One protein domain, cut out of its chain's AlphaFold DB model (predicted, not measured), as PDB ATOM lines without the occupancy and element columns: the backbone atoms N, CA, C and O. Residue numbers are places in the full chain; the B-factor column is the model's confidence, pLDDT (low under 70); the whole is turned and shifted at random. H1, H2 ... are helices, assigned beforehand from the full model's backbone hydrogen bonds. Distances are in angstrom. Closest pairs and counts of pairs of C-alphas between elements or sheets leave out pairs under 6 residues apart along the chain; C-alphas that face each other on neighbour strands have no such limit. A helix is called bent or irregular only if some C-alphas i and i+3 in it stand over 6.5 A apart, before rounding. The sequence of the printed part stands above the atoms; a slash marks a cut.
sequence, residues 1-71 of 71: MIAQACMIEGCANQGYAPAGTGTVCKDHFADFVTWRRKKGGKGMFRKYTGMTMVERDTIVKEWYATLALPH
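What this domain is: This is residues 1 to 71 of the 71 residues of an uncharacterized protein of Nitrospira sp. SB0678_bin_10 (UniProt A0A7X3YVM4). After a long looping stretch, residues 1 to 25, a sharply bent helix H1 makes an L, and H2 folds back to cross its first arm nearly at right angles. The printed part has 71 residues with two named helices, H1 then H2, and no named strand: all helix. It is compact, radius of gyration of the C-alphas 12.4 A, and flat, spanning 34 by 33 by 18 A.

Where its parts are: Residues 4 to 5 pair with 14 to 15, antiparallel. H1, residues 26 to 50, is one helix by its hydrogen bonds but bent: C-alphas 39 and 42 are 9.7 A apart. Arm H1a, residues 26 to 39, begins at C-alpha (-40.057, 21.589, 42.006) and is 19.9 A long; H1b, residues 42 to 50, is 13.9 A. H2, residues 53 to 67, is 21.1 A, ending at C-alpha (-39.138, 34.897, 33.384).

How they stand to each other: H1a and H1b only just touch, only at the corner, with 3 pairs of C-alphas within 8 A, the closest Arg 37 and Met 44, 6.6 A, at a steep tilt of 63 degrees. H1a touches H2, about perpendicular at 84 degrees; the closest C-alphas, Phe 32 and Trp 63, are 6.8 A apart. H1b and H2 are close but not clearly touching, the closest C-alphas being Tyr 48 and Arg 56, 7.0 A. Every O i to N i+4 pair is within hydrogen-bond range in H1a and H2, and 3 of 5 in H1b.

The domain as a whole: The C-alphas farthest apart, Met 1 and Gly 43, are 36.4 A apart. The printed part has no cut, and the link from H1 to H2 is tight. pLDDT is under 70 at residues 1 to 3, 19 to 20, 41 to 43, 45 and 68 to 71.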
ATOM      1  N   MET A   1     -52.622  20.165  55.024       43.41
ATOM      2  CA  MET A   1     -51.473  20.932  54.494       43.41
ATOM      3  C   MET A   1     -51.993  21.751  53.327       43.41
ATOM      4  O   MET A   1     -52.544  21.153  52.414       43.41
ATOM      5  N   ILE A   2     -51.936  23.083  53.393       52.81
ATOM      6  CA  ILE A   2     -52.389  23.945  52.291       52.81
ATOM      7  C   ILE A   2     -51.329  23.833  51.197       52.81
ATOM      8  O   ILE A   2     -50.202  24.281  51.389       52.81
ATOM      9  N   ALA A   3     -51.662  23.169  50.093       57.50
ATOM     10  CA  ALA A   3     -50.835  23.158  48.896       57.50
ATOM     11  C   ALA A   3     -50.765  24.597  48.371       57.50
ATOM     12  O   ALA A   3     -51.733  25.103  47.810       57.50
ATOM     13  N   GLN A   4     -49.665  25.298  48.639       71.88
ATOM     14  CA  GLN A   4     -49.492  26.655  48.135       71.88
ATOM     15  C   GLN A   4     -49.183  26.579  46.641       71.88
ATOM     16  O   GLN A   4     -48.439  25.705  46.209       71.88
ATOM     17  N   ALA A   5     -49.790  27.448  45.836       81.19
ATOM     18  CA  ALA A   5     -49.521  27.496  44.404       81.19
ATOM     19  C   ALA A   5     -48.111  28.044  44.138       81.19
ATOM     20  O   ALA A   5     -47.566  28.811  44.936       81.19
ATOM     21  N   CYS A   6     -47.511  27.640  43.020       86.00
ATOM     22  CA  CYS A   6     -46.265  28.229  42.546       86.00
ATOM     23  C   CYS A   6     -46.456  29.731  42.271       86.00
ATOM     24  O   CYS A   6     -47.441  30.122  41.655       86.00
ATOM     25  N   MET A   7     -45.504  30.567  42.691       85.06
ATOM     26  CA  MET A   7     -45.562  32.023  42.495       85.06
ATOM     27  C   MET A   7     -45.323  32.479  41.047       85.06
ATOM     28  O   MET A   7     -45.433  33.664  40.763       85.06
ATOM     29  N   ILE A   8     -44.933  31.565  40.154       83.94
ATOM     30  CA  ILE A   8     -44.732  31.862  38.733       83.94
ATOM     31  C   ILE A   8     -46.095  31.921  38.042       83.94
ATOM     32  O   ILE A   8     -46.843  30.940  38.074       83.94
ATOM     33  N   GLU A   9     -46.402  33.051  37.407       82.06
ATOM     34  CA  GLU A   9     -47.647  33.231  36.656       82.06
ATOM     35  C   GLU A   9     -47.788  32.174  35.549       82.06
ATOM     36  O   GLU A   9     -46.834  31.839  34.852       82.06
ATOM     37  N   GLY A  10     -48.987  31.601  35.417       81.31
ATOM     38  CA  GLY A  10     -49.259  30.512  34.470       81.31
ATOM     39  C   GLY A  10     -48.827  29.115  34.941       81.31
ATOM     40  O   GLY A  10     -49.104  28.133  34.254       81.31
ATOM     41  N   CYS A  11     -48.204  28.977  36.117       84.88
ATOM     42  CA  CYS A  11     -47.843  27.673  36.667       84.88
ATOM     43  C   CYS A  11     -48.980  27.065  37.506       84.88
ATOM     44  O   CYS A  11     -49.340  27.595  38.554       84.88
ATOM     45  N   ALA A  12     -49.485  25.898  37.096       84.06
ATOM     46  CA  ALA A  12     -50.499  25.142  37.845       84.06
ATOM     47  C   ALA A  12     -49.908  24.114  38.835       84.06
ATOM     48  O   ALA A  12     -50.650  23.411  39.521       84.06
ATOM     49  N   ASN A  13     -48.577  23.997  38.912       85.50
ATOM     50  CA  ASN A  13     -47.927  22.986  39.744       85.50
ATOM     51  C   ASN A  13     -47.994  23.346  41.231       85.50
ATOM     52  O   ASN A  13     -47.931  24.515  41.623       85.50
ATOM     53  N   GLN A  14     -48.034  22.309  42.071       84.81
ATOM     54  CA  GLN A  14     -47.994  22.470  43.518       84.81
ATOM     55  C   GLN A  14     -46.676  23.131  43.938       84.81
ATOM     56  O   GLN A  14     -45.582  22.590  43.736       84.81
ATOM     57  N   GLY A  15     -46.797  24.312  44.528       81.69
ATOM     58  CA  GLY A  15     -45.702  25.024  45.149       81.69
ATOM     59  C   GLY A  15     -45.272  24.340  46.440       81.69
ATOM     60  O   GLY A  15     -46.062  23.768  47.194       81.69
ATOM     61  N   TYR A  16     -43.978  24.406  46.692       81.62
ATOM     62  CA  TYR A  16     -43.404  24.207  48.010       81.62
ATOM     63  C   TYR A  16     -42.567  25.447  48.328       81.62
ATOM     64  O   TYR A  16     -42.260  26.238  47.439       81.62
ATOM     65  N   ALA A  17     -42.233  25.661  49.596       75.19
ATOM     66  CA  ALA A  17     -41.490  26.845  50.025       75.19
ATOM     67  C   ALA A  17     -40.038  26.481  50.388       75.19
ATOM     68  O   ALA A  17     -39.721  26.315  51.569       75.19
ATOM     69  N   PRO A  18     -39.136  26.294  49.403       70.56
ATOM     70  CA  PRO A  18     -37.719  26.136  49.682       70.56
ATOM     71  C   PRO A  18     -37.137  27.435  50.251       70.56
ATOM     72  O   PRO A  18     -37.405  28.536  49.761       70.56
ATOM     73  N   ALA A  19     -36.306  27.300  51.287       69.81
ATOM     74  CA  ALA A  19     -35.686  28.431  51.965       69.81
ATOM     75  C   ALA A  19     -34.879  29.308  50.989       69.81
ATOM     76  O   ALA A  19     -33.883  28.865  50.413       69.81
ATOM     77  N   GLY A  20     -35.285  30.573  50.859       69.44
ATOM     78  CA  GLY A  20     -34.596  31.582  50.049       69.44
ATOM     79  C   GLY A  20     -35.031  31.646  48.584       69.44
ATOM     80  O   GLY A  20     -34.261  32.156  47.778       69.44
ATOM     81  N   THR A  21     -36.212  31.114  48.244       70.12
ATOM     82  CA  THR A  21     -36.785  31.107  46.876       70.12
ATOM     83  C   THR A  21     -38.270  31.472  46.810       70.12
ATOM     84  O   THR A  21     -38.855  31.444  45.733       70.12
ATOM     85  N   GLY A  22     -38.890  31.821  47.941       76.81
ATOM     86  CA  GLY A  22     -40.344  31.967  48.026       76.81
ATOM     87  C   GLY A  22     -41.072  30.638  47.791       76.81
ATOM     88  O   GLY A  22     -40.500  29.564  47.986       76.81
ATOM     89  N   THR A  23     -42.340  30.707  47.383       86.25
ATOM     90  CA  THR A  23     -43.157  29.524  47.077       86.25
ATOM     91  C   THR A  23     -43.061  29.187  45.591       86.25
ATOM     92  O   THR A  23     -43.723  29.810  44.766       86.25
ATOM     93  N   VAL A  24     -42.278  28.173  45.232       87.62
ATOM     94  CA  VAL A  24     -42.088  27.711  43.843       87.62
ATOM     95  C   VAL A  24     -42.342  26.208  43.735       87.62
ATOM     96  O   VAL A  24     -42.183  25.475  44.707       87.62
ATOM     97  N   CYS A  25     -42.755  25.709  42.569       90.12
ATOM     98  CA  CYS A  25     -42.835  24.262  42.343       90.12
ATOM     99  C   CYS A  25     -41.437  23.650  42.137       90.12
ATOM    100  O   CYS A  25     -40.444  24.363  41.976       90.12
ATOM    101  N   LYS A  26     -41.341  22.312  42.156       86.19
ATOM    102  CA  LYS A  26     -40.057  21.589  42.006       86.19
ATOM    103  C   LYS A  26     -39.350  21.907  40.694       86.19
ATOM    104  O   LYS A  26     -38.132  22.063  40.700       86.19
ATOM    105  N   ASP A  27     -40.112  22.063  39.619       88.62
ATOM    106  CA  ASP A  27     -39.569  22.341  38.289       88.62
ATOM    107  C   ASP A  27     -38.968  23.748  38.245       88.62
ATOM    108  O   ASP A  27     -37.783  23.913  37.973       88.62
ATOM    109  N   HIS A  28     -39.729  24.751  38.685       89.56
ATOM    110  CA  HIS A  28     -39.251  26.130  38.767       89.56
ATOM    111  C   HIS A  28     -38.088  26.308  39.750       89.56
ATOM    112  O   HIS A  28     -37.194  27.122  39.520       89.56
ATOM    113  N   PHE A  29     -38.033  25.518  40.824       88.50
ATOM    114  CA  PHE A  29     -36.850  25.485  41.679       88.50
ATOM    115  C   PHE A  29     -35.625  24.912  40.950       88.50
ATOM    116  O   PHE A  29     -34.520  25.442  41.091       88.50
ATOM    117  N   ALA A  30     -35.790  23.850  40.156       87.94
ATOM    118  CA  ALA A  30     -34.707  23.292  39.348       87.94
ATOM    119  C   ALA A  30     -34.221  24.290  38.279       87.94
ATOM    120  O   ALA A  30     -33.005  24.432  38.077       87.94
ATOM    121  N   ASP A  31     -35.140  25.041  37.671       89.38
ATOM    122  CA  ASP A  31     -34.827  26.117  36.727       89.38
ATOM    123  C   ASP A  31     -34.055  27.248  37.399       89.38
ATOM    124  O   ASP A  31     -33.000  27.653  36.904       89.38
ATOM    125  N   PHE A  32     -34.499  27.694  38.577       88.38
ATOM    126  CA  PHE A  32     -33.773  28.669  39.388       88.38
ATOM    127  C   PHE A  32     -32.345  28.200  39.697       88.38
ATOM    128  O   PHE A  32     -31.378  28.946  39.512       88.38
ATOM    129  N   VAL A  33     -32.173  26.946  40.135       86.81
ATOM    130  CA  VAL A  33     -30.846  26.380  40.427       86.81
ATOM    131  C   VAL A  33     -29.968  26.370  39.175       86.81
ATOM    132  O   VAL A  33     -28.774  26.681  39.267       86.81
ATOM    133  N   THR A  34     -30.543  26.046  38.017       88.12
ATOM    134  CA  THR A  34     -29.850  26.026  36.725       88.12
ATOM    135  C   THR A  34     -29.444  27.429  36.279       88.12
ATOM    136  O   THR A  34     -28.273  27.655  35.963       88.12
ATOM    137  N   TRP A  35     -30.363  28.391  36.324       88.88
ATOM    138  CA  TRP A  35     -30.103  29.795  36.012       88.88
ATOM    139  C   TRP A  35     -29.023  30.381  36.927       88.88
ATOM    140  O   TRP A  35     -28.031  30.939  36.451       88.88
ATOM    141  N   ARG A  36     -29.132  30.157  38.242       87.44
ATOM    142  CA  ARG A  36     -28.153  30.628  39.234       87.44
ATOM    143  C   ARG A  36     -26.763  30.042  38.982       87.44
ATOM    144  O   ARG A  36     -25.762  30.748  39.115       87.44
ATOM    145  N   ARG A  37     -26.682  28.754  38.618       83.75
ATOM    146  CA  ARG A  37     -25.417  28.100  38.236       83.75
ATOM    147  C   ARG A  37     -24.813  28.733  36.981       83.75
ATOM    148  O   ARG A  37     -23.602  28.925  36.951       83.75
ATOM    149  N   LYS A  38     -25.630  29.088  35.983       83.75
ATOM    150  CA  LYS A  38     -25.172  29.796  34.776       83.75
ATOM    151  C   LYS A  38     -24.686  31.218  35.089       83.75
ATOM    152  O   LYS A  38     -23.653  31.615  34.564       83.75
ATOM    153  N   LYS A  39     -25.360  31.948  35.989       79.38
ATOM    154  CA  LYS A  39     -25.029  33.346  36.337       79.38
ATOM    155  C   LYS A  39     -23.651  33.534  36.986       79.38
ATOM    156  O   LYS A  39     -23.024  34.563  36.769       79.38
ATOM    157  N   GLY A  40     -23.168  32.585  37.791       70.00
ATOM    158  CA  GLY A  40     -21.883  32.756  38.496       70.00
ATOM    159  C   GLY A  40     -21.023  31.498  38.621       70.00
ATOM    160  O   GLY A  40     -20.144  31.430  39.485       70.00
ATOM    161  N   GLY A  41     -21.280  30.485  37.791       67.88
ATOM    162  CA  GLY A  41     -20.498  29.251  37.742       67.88
ATOM    163  C   GLY A  41     -20.381  28.539  39.098       67.88
ATOM    164  O   GLY A  41     -21.265  28.613  39.956       67.88
ATOM    165  N   LYS A  42     -19.255  27.844  39.322       59.16
ATOM    166  CA  LYS A  42     -18.983  27.119  40.583       59.16
ATOM    167  C   LYS A  42     -18.861  28.048  41.804       59.16
ATOM    168  O   LYS A  42     -19.182  27.627  42.913       59.16
ATOM    169  N   GLY A  43     -18.447  29.306  41.616       65.94
ATOM    170  CA  GLY A  43     -18.287  30.283  42.702       65.94
ATOM    171  C   GLY A  43     -19.615  30.703  43.341       65.94
ATOM    172  O   GLY A  43     -19.685  30.904  44.555       65.94
ATOM    173  N   MET A  44     -20.694  30.745  42.552       75.25
ATOM    174  CA  MET A  44     -22.016  31.162  43.028       75.25
ATOM    175  C   MET A  44     -22.641  30.176  44.014       75.25
ATOM    176  O   MET A  44     -23.382  30.592  44.896       75.25
ATOM    177  N   PHE A  45     -22.327  28.880  43.915       69.75
ATOM    178  CA  PHE A  45     -22.860  27.885  44.849       69.75
ATOM    179  C   PHE A  45     -22.382  28.154  46.282       69.75
ATOM    180  O   PHE A  45     -23.201  28.261  47.193       69.75
ATOM    181  N   ARG A  46     -21.068  28.344  46.463       71.00
ATOM    182  CA  ARG A  46     -20.456  28.604  47.775       71.00
ATOM    183  C   ARG A  46     -20.819  29.988  48.315       71.00
ATOM    184  O   ARG A  46     -21.031  30.144  49.514       71.00
ATOM    185  N   LYS A  47     -20.932  30.983  47.427       78.19
ATOM    186  CA  LYS A  47     -21.377  32.331  47.796       78.19
ATOM    187  C   LYS A  47     -22.829  32.316  48.280       78.19
ATOM    188  O   LYS A  47     -23.117  32.835  49.348       78.19
ATOM    189  N   TYR A  48     -23.723  31.648  47.553       80.00
ATOM    190  CA  TYR A  48     -25.151  31.606  47.876       80.00
ATOM    191  C   TYR A  48     -25.454  30.889  49.199       80.00
ATOM    192  O   TYR A  48     -26.347  31.307  49.933       80.00
ATOM    193  N   THR A  49     -24.707  29.837  49.552       79.06
ATOM    194  CA  THR A  49     -24.880  29.175  50.859       79.06
ATOM    195  C   THR A  49     -24.534  30.089  52.034       79.06
ATOM    196  O   THR A  49     -25.150  29.955  53.086       79.06
ATOM    197  N   GLY A  50     -23.596  31.026  51.849       82.25
ATOM    198  CA  GLY A  50     -23.209  32.015  52.859       82.25
ATOM    199  C   GLY A  50     -24.037  33.305  52.849       82.25
ATOM    200  O   GLY A  50     -23.853  34.132  53.733       82.25
ATOM    201  N   MET A  51     -24.932  33.482  51.873       84.75
ATOM    202  CA  MET A  51     -25.793  34.662  51.771       84.75
ATOM    203  C   MET A  51     -26.916  34.633  52.808       84.75
ATOM    204  O   MET A  51     -27.528  33.583  53.054       84.75
ATOM    205  N   THR A  52     -27.229  35.814  53.328       86.38
ATOM    206  CA  THR A  52     -28.429  36.100  54.119       86.38
ATOM    207  C   THR A  52     -29.702  35.884  53.297       86.38
ATOM    208  O   THR A  52     -29.681  35.861  52.064       86.38
ATOM    209  N   MET A  53     -30.848  35.749  53.970       81.50
ATOM    210  CA  MET A  53     -32.143  35.598  53.293       81.50
ATOM    211  C   MET A  53     -32.462  36.784  52.369       81.50
ATOM    212  O   MET A  53     -32.929  36.570  51.259       81.50
ATOM    213  N   VAL A  54     -32.105  38.010  52.763       83.50
ATOM    214  CA  VAL A  54     -32.316  39.233  51.962       83.50
ATOM    215  C   VAL A  54     -31.490  39.223  50.669       83.50
ATOM    216  O   VAL A  54     -31.976  39.587  49.594       83.50
ATOM    217  N   GLU A  55     -30.238  38.771  50.746       85.31
ATOM    218  CA  GLU A  55     -29.390  38.614  49.560       85.31
ATOM    219  C   GLU A  55     -29.947  37.537  48.625       85.31
ATOM    220  O   GLU A  55     -29.988  37.737  47.411       85.31
ATOM    221  N   ARG A  56     -30.436  36.419  49.177       85.19
ATOM    222  CA  ARG A  56     -31.083  35.363  48.384       85.19
ATOM    223  C   ARG A  56     -32.346  35.872  47.697       85.19
ATOM    224  O   ARG A  56     -32.501  35.618  46.506       85.19
ATOM    225  N   ASP A  57     -33.178  36.642  48.393       84.38
ATOM    226  CA  ASP A  57     -34.393  37.239  47.828       84.38
ATOM    227  C   ASP A  57     -34.081  38.151  46.639       84.38
ATOM    228  O   ASP A  57     -34.815  38.163  45.651       84.38
ATOM    229  N   THR A  58     -32.962  38.878  46.687       86.88
ATOM    230  CA  THR A  58     -32.507  39.702  45.556       86.88
ATOM    231  C   THR A  58     -32.197  38.837  44.333       86.88
ATOM    232  O   THR A  58     -32.672  39.130  43.239       86.88
ATOM    233  N   ILE A  59     -31.484  37.723  44.519       87.56
ATOM    234  CA  ILE A  59     -31.166  36.780  43.433       87.56
ATOM    235  C   ILE A  59     -32.435  36.143  42.844       87.56
ATOM    236  O   ILE A  59     -32.520  35.920  41.637       87.56
ATOM    237  N   VAL A  60     -33.433  35.855  43.681       87.06
ATOM    238  CA  VAL A  60     -34.722  35.297  43.239       87.06
ATOM    239  C   VAL A  60     -35.511  36.317  42.430       87.06
ATOM    240  O   VAL A  60     -36.046  35.964  41.385       87.06
ATOM    241  N   LYS A  61     -35.549  37.583  42.864       86.75
ATOM    242  CA  LYS A  61     -36.200  38.671  42.116       86.75
ATOM    243  C   LYS A  61     -35.569  38.877  40.743       86.75
ATOM    244  O   LYS A  61     -36.289  39.038  39.765       86.75
ATOM    245  N   GLU A  62     -34.240  38.837  40.658       88.81
ATOM    246  CA  GLU A  62     -33.535  38.908  39.375       88.81
ATOM    247  C   GLU A  62     -33.913  37.746  38.454       88.81
ATOM    248  O   GLU A  62     -34.182  37.961  37.277       88.81
ATOM    249  N   TRP A  63     -33.956  36.519  38.981       88.56
ATOM    250  CA  TRP A  63     -34.392  35.358  38.209       88.56
ATOM    251  C   TRP A  63     -35.845  35.499  37.749       88.56
ATOM    252  O   TRP A  63     -36.129  35.298  36.571       88.56
ATOM    253  N   TYR A  64     -36.747  35.916  38.636       86.06
ATOM    254  CA  TYR A  64     -38.149  36.155  38.297       86.06
ATOM    255  C   TYR A  64     -38.292  37.187  37.169       86.06
ATOM    256  O   TYR A  64     -39.044  36.973  36.223       86.06
ATOM    257  N   ALA A  65     -37.501  38.263  37.202       86.00
ATOM    258  CA  ALA A  65     -37.471  39.255  36.129       86.00
ATOM    259  C   ALA A  65     -37.021  38.669  34.776       86.00
ATOM    260  O   ALA A  65     -37.466  39.148  33.739       86.00
ATOM    261  N   THR A  66     -36.193  37.614  34.762       84.81
ATOM    262  CA  THR A  66     -35.850  36.909  33.511       84.81
ATOM    263  C   THR A  66     -36.980  36.042  32.959       84.81
ATOM    264  O   THR A  66     -36.958  35.728  31.775       84.81
ATOM    265  N   LEU A  67     -37.958  35.666  33.791       81.25
ATOM    266  CA  LEU A  67     -39.138  34.897  33.384       81.25
ATOM    267  C   LEU A  67     -40.308  35.797  32.962       81.25
ATOM    268  O   LEU A  67     -41.113  35.401  32.131       81.25
ATOM    269  N   ALA A  68     -40.402  36.999  33.539       65.81
ATOM    270  CA  ALA A  68     -41.470  37.963  33.272       65.81
ATOM    271  C   ALA A  68     -41.302  38.734  31.948       65.81
ATOM    272  O   ALA A  68     -42.174  39.522  31.582       65.81
ATOM    273  N   LEU A  69     -40.188  38.546  31.235       55.62
ATOM    274  CA  LEU A  69     -40.008  39.113  29.903       55.62
ATOM    275  C   LEU A  69     -40.658  38.178  28.871       55.62
ATOM    276  O   LEU A  69     -40.209  37.037  28.742       55.62
ATOM    277  N   PRO A  70     -41.691  38.627  28.136       42.00
ATOM    278  CA  PRO A  70     -42.226  37.855  27.025       42.00
ATOM    279  C   PRO A  70     -41.142  37.722  25.949       42.00
ATOM    280  O   PRO A  70     -40.537  38.720  25.549       42.00
ATOM    281  N   HIS A  71     -40.883  36.489  25.519       43.56
ATOM    282  CA  HIS A  71     -40.130  36.191  24.303       43.56
ATOM    283  C   HIS A  71     -41.068  36.161  23.100       43.56
ATOM    284  O   HIS A  71     -42.193  35.632  23.255       43.56
TER     285      HIS A  71